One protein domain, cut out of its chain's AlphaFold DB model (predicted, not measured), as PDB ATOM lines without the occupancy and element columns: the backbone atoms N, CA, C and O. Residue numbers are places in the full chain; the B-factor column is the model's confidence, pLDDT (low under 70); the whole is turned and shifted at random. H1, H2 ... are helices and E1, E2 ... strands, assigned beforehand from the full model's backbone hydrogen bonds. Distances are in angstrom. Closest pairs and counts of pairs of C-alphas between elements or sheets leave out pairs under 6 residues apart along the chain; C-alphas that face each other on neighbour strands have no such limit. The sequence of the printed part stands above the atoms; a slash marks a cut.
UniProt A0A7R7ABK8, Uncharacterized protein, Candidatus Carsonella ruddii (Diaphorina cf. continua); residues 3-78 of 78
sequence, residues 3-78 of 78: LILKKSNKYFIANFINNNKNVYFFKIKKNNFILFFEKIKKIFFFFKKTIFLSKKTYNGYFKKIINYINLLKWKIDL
ATOM      1  N   LEU A   3      32.816 -11.572   5.748       87.19
ATOM      2  CA  LEU A   3      34.153 -10.988   5.603       87.19
ATOM      3  C   LEU A   3      35.215 -12.008   6.024       87.19
ATOM      4  O   LEU A   3      35.185 -12.522   7.142       87.19
ATOM      5  N   ILE A   4      36.160 -12.285   5.130       88.38
ATOM      6  CA  ILE A   4      37.345 -13.098   5.406       88.38
ATOM      7  C   ILE A   4      38.575 -12.202   5.325       88.38
ATOM      8  O   ILE A   4      38.881 -11.645   4.272       88.38
ATOM      9  N   LEU A   5      39.304 -12.112   6.436       89.56
ATOM     10  CA  LEU A   5      40.571 -11.394   6.532       89.56
ATOM     11  C   LEU A   5      41.727 -12.393   6.499       89.56
ATOM     12  O   LEU A   5      41.744 -13.359   7.263       89.56
ATOM     13  N   LYS A   6      42.700 -12.169   5.615       89.81
ATOM     14  CA  LYS A   6      43.921 -12.977   5.499       89.81
ATOM     15  C   LYS A   6      45.153 -12.078   5.501       89.81
ATOM     16  O   LYS A   6      45.118 -10.940   5.038       89.81
ATOM     17  N   LYS A   7      46.266 -12.606   6.001       88.06
ATOM     18  CA  LYS A   7      47.578 -11.952   5.994       88.06
ATOM     19  C   LYS A   7      48.555 -12.887   5.280       88.06
ATOM     20  O   LYS A   7      48.718 -14.018   5.716       88.06
ATOM     21  N   SER A   8      49.158 -12.443   4.177       89.44
ATOM     22  CA  SER A   8      50.263 -13.162   3.509       89.44
ATOM     23  C   SER A   8      51.603 -12.689   4.069       89.44
ATOM     24  O   SER A   8      51.592 -12.074   5.123       89.44
ATOM     25  N   ASN A   9      52.756 -12.901   3.419       89.38
ATOM     26  CA  ASN A   9      54.018 -12.275   3.851       89.38
ATOM     27  C   ASN A   9      54.107 -10.779   3.518       89.38
ATOM     28  O   ASN A   9      54.635 -10.016   4.323       89.38
ATOM     29  N   LYS A  10      53.510 -10.335   2.410       94.62
ATOM     30  CA  LYS A  10      53.640  -8.951   1.913       94.62
ATOM     31  C   LYS A  10      52.357  -8.122   2.050       94.62
ATOM     32  O   LYS A  10      52.426  -6.895   2.084       94.62
ATOM     33  N   TYR A  11      51.197  -8.770   2.178       95.81
ATOM     34  CA  TYR A  11      49.898  -8.103   2.069       95.81
ATOM     35  C   TYR A  11      48.920  -8.475   3.191       95.81
ATOM     36  O   TYR A  11      48.918  -9.603   3.692       95.81
ATOM     37  N   PHE A  12      48.052  -7.529   3.535       94.50
ATOM     38  CA  PHE A  12      46.731  -7.785   4.096       94.50
ATOM     39  C   PHE A  12      45.729  -7.977   2.960       94.50
ATOM     40  O   PHE A  12      45.820  -7.310   1.930       94.50
ATOM     41  N   ILE A  13      44.789  -8.899   3.136       93.75
ATOM     42  CA  ILE A  13      43.806  -9.294   2.129       93.75
ATOM     43  C   ILE A  13      42.434  -9.346   2.801       93.75
ATOM     44  O   ILE A  13      42.295  -9.929   3.879       93.75
ATOM     45  N   ALA A  14      41.431  -8.753   2.160       92.50
ATOM     46  CA  ALA A  14      40.039  -8.799   2.587       92.50
ATOM     47  C   ALA A  14      39.164  -9.307   1.439       92.50
ATOM     48  O   ALA A  14      39.201  -8.751   0.341       92.50
ATOM     49  N   ASN A  15      38.366 -10.337   1.723       91.75
ATOM     50  CA  ASN A  15      37.394 -10.907   0.794       91.75
ATOM     51  C   ASN A  15      35.992 -10.796   1.397       91.75
ATOM     52  O   ASN A  15      35.760 -11.260   2.517       91.75
ATOM     53  N   PHE A  16      35.058 -10.236   0.638       89.19
ATOM     54  CA  PHE A  16      33.647 -10.122   0.983       89.19
ATOM     55  C   PHE A  16      32.860 -11.116   0.137       89.19
ATOM     56  O   PHE A  16      32.768 -10.989  -1.081       89.19
ATOM     57  N   ILE A  17      32.306 -12.128   0.794       88.50
ATOM     58  CA  ILE A  17      31.652 -13.268   0.154       88.50
ATOM     59  C   ILE A  17      30.151 -13.204   0.428       88.50
ATOM     60  O   ILE A  17      29.734 -13.056   1.577       88.50
ATOM     61  N   ASN A  18      29.328 -13.365  -0.601       85.94
ATOM     62  CA  ASN A  18      27.877 -13.476  -0.481       85.94
ATOM     63  C   ASN A  18      27.401 -14.722  -1.232       85.94
ATOM     64  O   ASN A  18      27.771 -14.897  -2.387       85.94
ATOM     65  N   ASN A  19      26.616 -15.593  -0.589       86.38
ATOM     66  CA  ASN A  19      26.151 -16.867  -1.166       86.38
ATOM     67  C   ASN A  19      27.280 -17.654  -1.868       86.38
ATOM     68  O   ASN A  19      27.163 -18.033  -3.026       86.38
ATOM     69  N   ASN A  20      28.418 -17.817  -1.179       82.25
ATOM     70  CA  ASN A  20      29.654 -18.447  -1.676       82.25
ATOM     71  C   ASN A  20      30.340 -17.782  -2.887       82.25
ATOM     72  O   ASN A  20      31.441 -18.192  -3.247       82.25
ATOM     73  N   LYS A  21      29.783 -16.708  -3.455       86.38
ATOM     74  CA  LYS A  21      30.424 -15.900  -4.498       86.38
ATOM     75  C   LYS A  21      31.250 -14.777  -3.873       86.38
ATOM     76  O   LYS A  21      30.818 -14.130  -2.918       86.38
ATOM     77  N   ASN A  22      32.451 -14.538  -4.398       85.19
ATOM     78  CA  ASN A  22      33.278 -13.410  -3.974       85.19
ATOM     79  C   ASN A  22      32.735 -12.127  -4.618       85.19
ATOM     80  O   ASN A  22      32.835 -11.962  -5.828       85.19
ATOM     81  N   VAL A  23      32.127 -11.253  -3.818       88.06
ATOM     82  CA  VAL A  23      31.490 -10.014  -4.296       88.06
ATOM     83  C   VAL A  23      32.506  -8.888  -4.400       88.06
ATOM     84  O   VAL A  23      32.446  -8.073  -5.313       88.06
ATOM     85  N   TYR A  24      33.449  -8.833  -3.460       88.81
ATOM     86  CA  TYR A  24      34.486  -7.813  -3.463       88.81
ATOM     87  C   TYR A  24      35.761  -8.337  -2.820       88.81
ATOM     88  O   TYR A  24      35.722  -8.988  -1.775       88.81
ATOM     89  N   PHE A  25      36.906  -8.009  -3.409       92.38
ATOM     90  CA  PHE A  25      38.201  -8.362  -2.847       92.38
ATOM     91  C   PHE A  25      39.191  -7.220  -3.018       92.38
ATOM     92  O   PHE A  25      39.172  -6.494  -4.011       92.38
ATOM     93  N   PHE A  26      40.094  -7.082  -2.052       94.31
ATOM     94  CA  PHE A  26      41.255  -6.224  -2.220       94.31
ATOM     95  C   PHE A  26      42.429  -6.683  -1.359       94.31
ATOM     96  O   PHE A  26      42.273  -7.394  -0.363       94.31
ATOM     97  N   LYS A  27      43.629  -6.238  -1.745       95.94
ATOM     98  CA  LYS A  27      44.868  -6.444  -0.996       95.94
ATOM     99  C   LYS A  27      45.614  -5.125  -0.815       95.94
ATOM    100  O   LYS A  27      45.633  -4.308  -1.731       95.94
ATOM    101  N   ILE A  28      46.230  -4.926   0.346       94.81
ATOM    102  CA  ILE A  28      47.060  -3.752   0.671       94.81
ATOM    103  C   ILE A  28      48.374  -4.232   1.282       94.81
ATOM    104  O   ILE A  28      48.389  -5.230   2.001       94.81
ATOM    105  N   LYS A  29      49.496  -3.565   0.972       95.12
ATOM    106  CA  LYS A  29      50.799  -3.887   1.577       95.12
ATOM    107  C   LYS A  29      50.703  -3.795   3.106       95.12
ATOM    108  O   LYS A  29      50.037  -2.915   3.645       95.12
ATOM    109  N   LYS A  30      51.363  -4.713   3.817       89.56
ATOM    110  CA  LYS A  30      51.260  -4.818   5.286       89.56
ATOM    111  C   LYS A  30      51.695  -3.575   6.055       89.56
ATOM    112  O   LYS A  30      51.219  -3.370   7.164       89.56
ATOM    113  N   ASN A  31      52.612  -2.794   5.498       92.00
ATOM    114  CA  ASN A  31      53.062  -1.545   6.107       92.00
ATOM    115  C   ASN A  31      51.918  -0.525   6.253       92.00
ATOM    116  O   ASN A  31      51.938   0.282   7.171       92.00
ATOM    117  N   ASN A  32      50.871  -0.626   5.428       92.81
ATOM    118  CA  ASN A  32      49.773   0.336   5.388       92.81
ATOM    119  C   ASN A  32      48.485  -0.243   5.994       92.81
ATOM    120  O   ASN A  32      47.448  -0.334   5.330       92.81
ATOM    121  N   PHE A  33      48.532  -0.635   7.274       90.31
ATOM    122  CA  PHE A  33      47.349  -1.151   7.978       90.31
ATOM    123  C   PHE A  33      46.204  -0.131   8.046       90.31
ATOM    124  O   PHE A  33      45.050  -0.511   7.874       90.31
ATOM    125  N   ILE A  34      46.507   1.154   8.263       93.00
ATOM    126  CA  ILE A  34      45.488   2.216   8.363       93.00
ATOM    127  C   ILE A  34      44.659   2.274   7.076       93.00
ATOM    128  O   ILE A  34      43.433   2.217   7.126       93.00
ATOM    129  N   LEU A  35      45.326   2.264   5.918       94.00
ATOM    130  CA  LEU A  35      44.659   2.249   4.618       94.00
ATOM    131  C   LEU A  35      43.803   0.987   4.428       94.00
ATOM    132  O   LEU A  35      42.694   1.056   3.898       94.00
ATOM    133  N   PHE A  36      44.302  -0.172   4.874       94.19
ATOM    134  CA  PHE A  36      43.542  -1.423   4.840       94.19
ATOM    135  C   PHE A  36      42.274  -1.322   5.685       94.19
ATOM    136  O   PHE A  36      41.198  -1.694   5.219       94.19
ATOM    137  N   PHE A  37      42.388  -0.775   6.892       93.00
ATOM    138  CA  PHE A  37      41.265  -0.629   7.801       93.00
ATOM    139  C   PHE A  37      40.215   0.350   7.266       93.00
ATOM    140  O   PHE A  37      39.047  -0.021   7.182       93.00
ATOM    141  N   GLU A  38      40.615   1.543   6.822       92.50
ATOM    142  CA  GLU A  38      39.701   2.541   6.241       92.50
ATOM    143  C   GLU A  38      38.929   1.991   5.039       92.50
ATOM    144  O   GLU A  38      37.722   2.203   4.903       92.50
ATOM    145  N   LYS A  39      39.592   1.196   4.193       92.75
ATOM    146  CA  LYS A  39      38.928   0.561   3.053       92.75
ATOM    147  C   LYS A  39      37.877  -0.462   3.502       92.75
ATOM    148  O   LYS A  39      36.792  -0.488   2.926       92.75
ATOM    149  N   ILE A  40      38.140  -1.240   4.559       90.06
ATOM    150  CA  ILE A  40      37.127  -2.130   5.158       90.06
ATOM    151  C   ILE A  40      35.933  -1.324   5.673       90.06
ATOM    152  O   ILE A  40      34.804  -1.718   5.393       90.06
ATOM    153  N   LYS A  41      36.158  -0.206   6.379       88.38
ATOM    154  CA  LYS A  41      35.071   0.637   6.910       88.38
ATOM    155  C   LYS A  41      34.154   1.141   5.799       88.38
ATOM    156  O   LYS A  41      32.942   0.976   5.888       88.38
ATOM    157  N   LYS A  42      34.735   1.691   4.726       88.44
ATOM    158  CA  LYS A  42      33.977   2.198   3.570       88.44
ATOM    159  C   LYS A  42      33.126   1.109   2.923       88.44
ATOM    160  O   LYS A  42      31.962   1.338   2.628       88.44
ATOM    161  N   ILE A  43      33.690  -0.084   2.743       85.69
ATOM    162  CA  ILE A  43      32.969  -1.214   2.144       85.69
ATOM    163  C   ILE A  43      31.861  -1.715   3.074       85.69
ATOM    164  O   ILE A  43      30.752  -1.982   2.619       85.69
ATOM    165  N   PHE A  44      32.142  -1.818   4.373       81.62
ATOM    166  CA  PHE A  44      31.142  -2.177   5.374       81.62
ATOM    167  C   PHE A  44      29.951  -1.212   5.329       81.62
ATOM    168  O   PHE A  44      28.806  -1.655   5.256       81.62
ATOM    169  N   PHE A  45      30.229   0.095   5.293       80.62
ATOM    170  CA  PHE A  45      29.210   1.135   5.193       80.62
ATOM    171  C   PHE A  45      28.429   1.061   3.876       80.62
ATOM    172  O   PHE A  45      27.204   1.102   3.895       80.62
ATOM    173  N   PHE A  46      29.120   0.879   2.744       82.38
ATOM    174  CA  PHE A  46      28.497   0.772   1.421       82.38
ATOM    175  C   PHE A  46      27.468  -0.356   1.353       82.38
ATOM    176  O   PHE A  46      26.363  -0.166   0.855       82.38
ATOM    177  N   PHE A  47      27.808  -1.534   1.881       75.62
ATOM    178  CA  PHE A  47      26.907  -2.671   1.789       75.62
ATOM    179  C   PHE A  47      25.693  -2.574   2.718       75.62
ATOM    180  O   PHE A  47      24.776  -3.363   2.502       75.62
ATOM    181  N   LYS A  48      25.672  -1.666   3.718       67.31
ATOM    182  CA  LYS A  48      24.591  -1.491   4.724       67.31
ATOM    183  C   LYS A  48      23.985  -2.812   5.238       67.31
ATOM    184  O   LYS A  48      22.817  -2.883   5.600       67.31
ATOM    185  N   LYS A  49      24.760  -3.897   5.226       62.16
ATOM    186  CA  LYS A  49      24.289  -5.262   5.474       62.16
ATOM    187  C   LYS A  49      25.053  -5.848   6.638       62.16
ATOM    188  O   LYS A  49      26.256  -5.634   6.777       62.16
ATOM    189  N   THR A  50      24.367  -6.682   7.408       63.91
ATOM    190  CA  THR A  50      24.948  -7.518   8.453       63.91
ATOM    191  C   THR A  50      26.087  -8.355   7.861       63.91
ATOM    192  O   THR A  50      25.890  -9.283   7.059       63.91
ATOM    193  N   ILE A  51      27.324  -7.987   8.208       64.62
ATOM    194  CA  ILE A  51      28.496  -8.799   7.899       64.62
ATOM    195  C   ILE A  51      28.656  -9.818   9.017       64.62
ATOM    196  O   ILE A  51      28.878  -9.470  10.173       64.62
ATOM    197  N   PHE A  52      28.576 -11.090   8.655       65.19
ATOM    198  CA  PHE A  52      28.894 -12.185   9.552       65.19
ATOM    199  C   PHE A  52      30.402 -12.416   9.509       65.19
ATOM    200  O   PHE A  52      30.982 -12.733   8.465       65.19
ATOM    201  N   LEU A  53      31.048 -12.224  10.651       64.94
ATOM    202  CA  LEU A  53      32.444 -12.583  10.845       64.94
ATOM    203  C   LEU A  53      32.516 -14.086  11.125       64.94
ATOM    204  O   LEU A  53      31.687 -14.622  11.861       64.94
ATOM    205  N   SER A  54      33.491 -14.796  10.553       60.62
ATOM    206  CA  SER A  54      33.691 -16.196  10.955       60.62
ATOM    207  C   SER A  54      34.116 -16.254  12.428       60.62
ATOM    208  O   SER A  54      34.946 -15.441  12.822       60.62
ATOM    209  N   LYS A  55      33.655 -17.245  13.203       54.81
ATOM    210  CA  LYS A  55      34.016 -17.514  14.620       54.81
ATOM    211  C   LYS A  55      35.505 -17.867  14.873       54.81
ATOM    212  O   LYS A  55      35.827 -18.602  15.796       54.81
ATOM    213  N   LYS A  56      36.441 -17.389  14.052       63.38
ATOM    214  CA  LYS A  56      37.875 -17.591  14.295       63.38
ATOM    215  C   LYS A  56      38.350 -16.605  15.359       63.38
ATOM    216  O   LYS A  56      37.900 -15.465  15.387       63.38
ATOM    217  N   THR A  57      39.277 -17.021  16.210       61.88
ATOM    218  CA  THR A  57      40.010 -16.128  17.110       61.88
ATOM    219  C   THR A  57      40.952 -15.264  16.277       61.88
ATOM    220  O   THR A  57      41.972 -15.722  15.765       61.88
ATOM    221  N   TYR A  58      40.588 -13.999  16.081       69.25
ATOM    222  CA  TYR A  58      41.441 -13.037  15.390       69.25
ATOM    223  C   TYR A  58      42.369 -12.361  16.396       69.25
ATOM    224  O   TYR A  58      41.910 -11.845  17.414       69.25
ATOM    225  N   ASN A  59      43.668 -12.329  16.092       73.75
ATOM    226  CA  ASN A  59      44.671 -11.688  16.938       73.75
ATOM    227  C   ASN A  59      45.241 -10.408  16.291       73.75
ATOM    228  O   ASN A  59      45.218 -10.239  15.065       73.75
ATOM    229  N   GLY A  60      45.741  -9.489  17.120       83.25
ATOM    230  CA  GLY A  60      46.405  -8.250  16.705       83.25
ATOM    231  C   GLY A  60      45.552  -7.346  15.804       83.25
ATOM    232  O   GLY A  60      44.426  -6.979  16.141       83.25
ATOM    233  N   TYR A  61      46.092  -6.980  14.636       82.50
ATOM    234  CA  TYR A  61      45.472  -6.059  13.672       82.50
ATOM    235  C   TYR A  61      44.030  -6.423  13.284       82.50
ATOM    236  O   TYR A  61      43.173  -5.545  13.183       82.50
ATOM    237  N   PHE A  62      43.732  -7.709  13.100       84.25
ATOM    238  CA  PHE A  62      42.389  -8.140  12.706       84.25
ATOM    239  C   PHE A  62      41.383  -8.093  13.862       84.25
ATOM    240  O   PHE A  62      40.203  -7.861  13.611       84.25
ATOM    241  N   LYS A  63      41.839  -8.193  15.120       85.94
ATOM    242  CA  LYS A  63      40.985  -7.987  16.301       85.94
ATOM    243  C   LYS A  63      40.421  -6.563  16.336       85.94
ATOM    244  O   LYS A  63      39.239  -6.387  16.603       85.94
ATOM    245  N   LYS A  64      41.228  -5.555  15.971       84.50
ATOM    246  CA  LYS A  64      40.784  -4.148  15.885       84.50
ATOM    247  C   LYS A  64      39.652  -3.957  14.870       84.50
ATOM    248  O   LYS A  64      38.660  -3.304  15.178       84.50
ATOM    249  N   ILE A  65      39.778  -4.562  13.686       84.75
ATOM    250  CA  ILE A  65      38.742  -4.502  12.639       84.75
ATOM    251  C   ILE A  65      37.433  -5.129  13.128       84.75
ATOM    252  O   ILE A  65      36.357  -4.586  12.897       84.75
ATOM    253  N   ILE A  66      37.527  -6.259  13.824       83.31
ATOM    254  CA  ILE A  66      36.357  -6.989  14.313       83.31
ATOM    255  C   ILE A  66      35.663  -6.269  15.451       83.31
ATOM    256  O   ILE A  66      34.443  -6.160  15.421       83.31
ATOM    257  N   ASN A  67      36.418  -5.727  16.405       84.06
ATOM    258  CA  ASN A  67      35.843  -4.924  17.478       84.06
ATOM    259  C   ASN A  67      35.064  -3.729  16.911       84.06
ATOM    260  O   ASN A  67      33.950  -3.472  17.351       84.06
ATOM    261  N   TYR A  68      35.600  -3.056  15.887       84.25
ATOM    262  CA  TYR A  68      34.895  -1.975  15.192       84.25
ATOM    263  C   TYR A  68      33.596  -2.446  14.522       84.25
ATOM    264  O   TYR A  68      32.552  -1.822  14.695       84.25
ATOM    265  N   ILE A  69      33.640  -3.564  13.791       81.12
ATOM    266  CA  ILE A  69      32.453  -4.131  13.132       81.12
ATOM    267  C   ILE A  69      31.392  -4.546  14.163       81.12
ATOM    268  O   ILE A  69      30.210  -4.276  13.959       81.12
ATOM    269  N   ASN A  70      31.799  -5.163  15.274       77.75
ATOM    270  CA  ASN A  70      30.889  -5.572  16.343       77.75
ATOM    271  C   ASN A  70      30.238  -4.361  17.025       77.75
ATOM    272  O   ASN A  70      29.026  -4.365  17.201       77.75
ATOM    273  N   LEU A  71      31.007  -3.310  17.336       78.56
ATOM    274  CA  LEU A  71      30.471  -2.058  17.891       78.56
ATOM    275  C   LEU A  71      29.436  -1.411  16.963       78.56
ATOM    276  O   LEU A  71      28.403  -0.940  17.425       78.56
ATOM    277  N   LEU A  72      29.701  -1.391  15.653       74.12
ATOM    278  CA  LEU A  72      28.751  -0.857  14.676       74.12
ATOM    279  C   LEU A  72      27.489  -1.702  14.560       74.12
ATOM    280  O   LEU A  72      26.407  -1.144  14.437       74.12
ATOM    281  N   LYS A  73      27.620  -3.032  14.594       66.50
ATOM    282  CA  LYS A  73      26.465  -3.928  14.551       66.50
ATOM    283  C   LYS A  73      25.517  -3.655  15.725       66.50
ATOM    284  O   LYS A  73      24.330  -3.482  15.503       66.50
ATOM    285  N   TRP A  74      26.063  -3.511  16.934       56.41
ATOM    286  CA  TRP A  74      25.284  -3.187  18.135       56.41
ATOM    287  C   TRP A  74      24.571  -1.831  18.062       56.41
ATOM    288  O   TRP A  74      23.528  -1.674  18.677       56.41
ATOM    289  N   LYS A  75      25.098  -0.858  17.306       55.69
ATOM    290  CA  LYS A  75      24.436   0.441  17.091       55.69
ATOM    291  C   LYS A  75      23.298   0.411  16.067       55.69
ATOM    292  O   LYS A  75      22.570   1.387  15.983       55.69
ATOM    293  N   ILE A  76      23.216  -0.628  15.236       54.97
ATOM    294  CA  ILE A  76      22.175  -0.771  14.204       54.97
ATOM    295  C   ILE A  76      21.009  -1.625  14.726       54.97
ATOM    296  O   ILE A  76      19.890  -1.456  14.260       54.97
ATOM    297  N   ASP A  77      21.278  -2.531  15.671       44.22
ATOM    298  CA  ASP A  77      20.271  -3.391  16.314       44.22
ATOM    299  C   ASP A  77      19.534  -2.693  17.498       44.22
ATOM    300  O   ASP A  77      18.683  -3.323  18.125       44.22
ATOM    301  N   LEU A  78      19.861  -1.426  17.810       41.94
ATOM    302  CA  LEU A  78      19.223  -0.546  18.813       41.94
ATOM    303  C   LEU A  78      18.322   0.479  18.113       41.94
ATOM    304  O   LEU A  78      17.213   0.725  18.633       41.94
TER     305      LEU A  78
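This is residues 3 to 78 of the 78 residues of an uncharacterized protein of Candidatus Carsonella ruddii (Diaphorina cf. continua) (UniProt A0A7R7ABK8). A meander sheet of three antiparallel strands, order E1, E2, E3, has helix H1 over E2 and E3; H2 runs beside H1, near E1. The printed part has 76 residues, E1 E2 E3 H1 H2 along the chain, mixed helices and strands, compact, with radius of gyration of the C-alphas 12.2 A and spans 39 by 26 by 23 A.

E1, residues 3 to 7, begins at C-alpha 3 (34.153, -10.988, 5.603). E2 is residues 11 to 18, 22.8 A; E3, residues 21 to 29, 24.4 A, bends by 52 degrees at residue 24. H1 is residues 33 to 47, 21.4 A; H2, residues 61 to 76, 23.9 A, ends at C-alpha 76 (22.175, -0.771, 14.204).

In hairpins E1-E2 and E2-E3, N 4 and O 15 are 2.8 A apart, N 14 and O 26 3.0 A. H1 is on the sheet, height 9.8 A; C-alphas 36 and 28 of H1 and E3 come closest, 5.9 A. H1 and H2 are close but not clearly touching, C-alphas 37 and 65 closest at 6.7 A, a shallow tilt of 28 degrees, the same way. Each O i to N i+4 pair is within hydrogen-bond range in H1, 11 of 12 in H2.

The printed part has no cut; H1 to H2 is a long link. pLDDT is under 70 at residues 48 to 58 and 73 to 78.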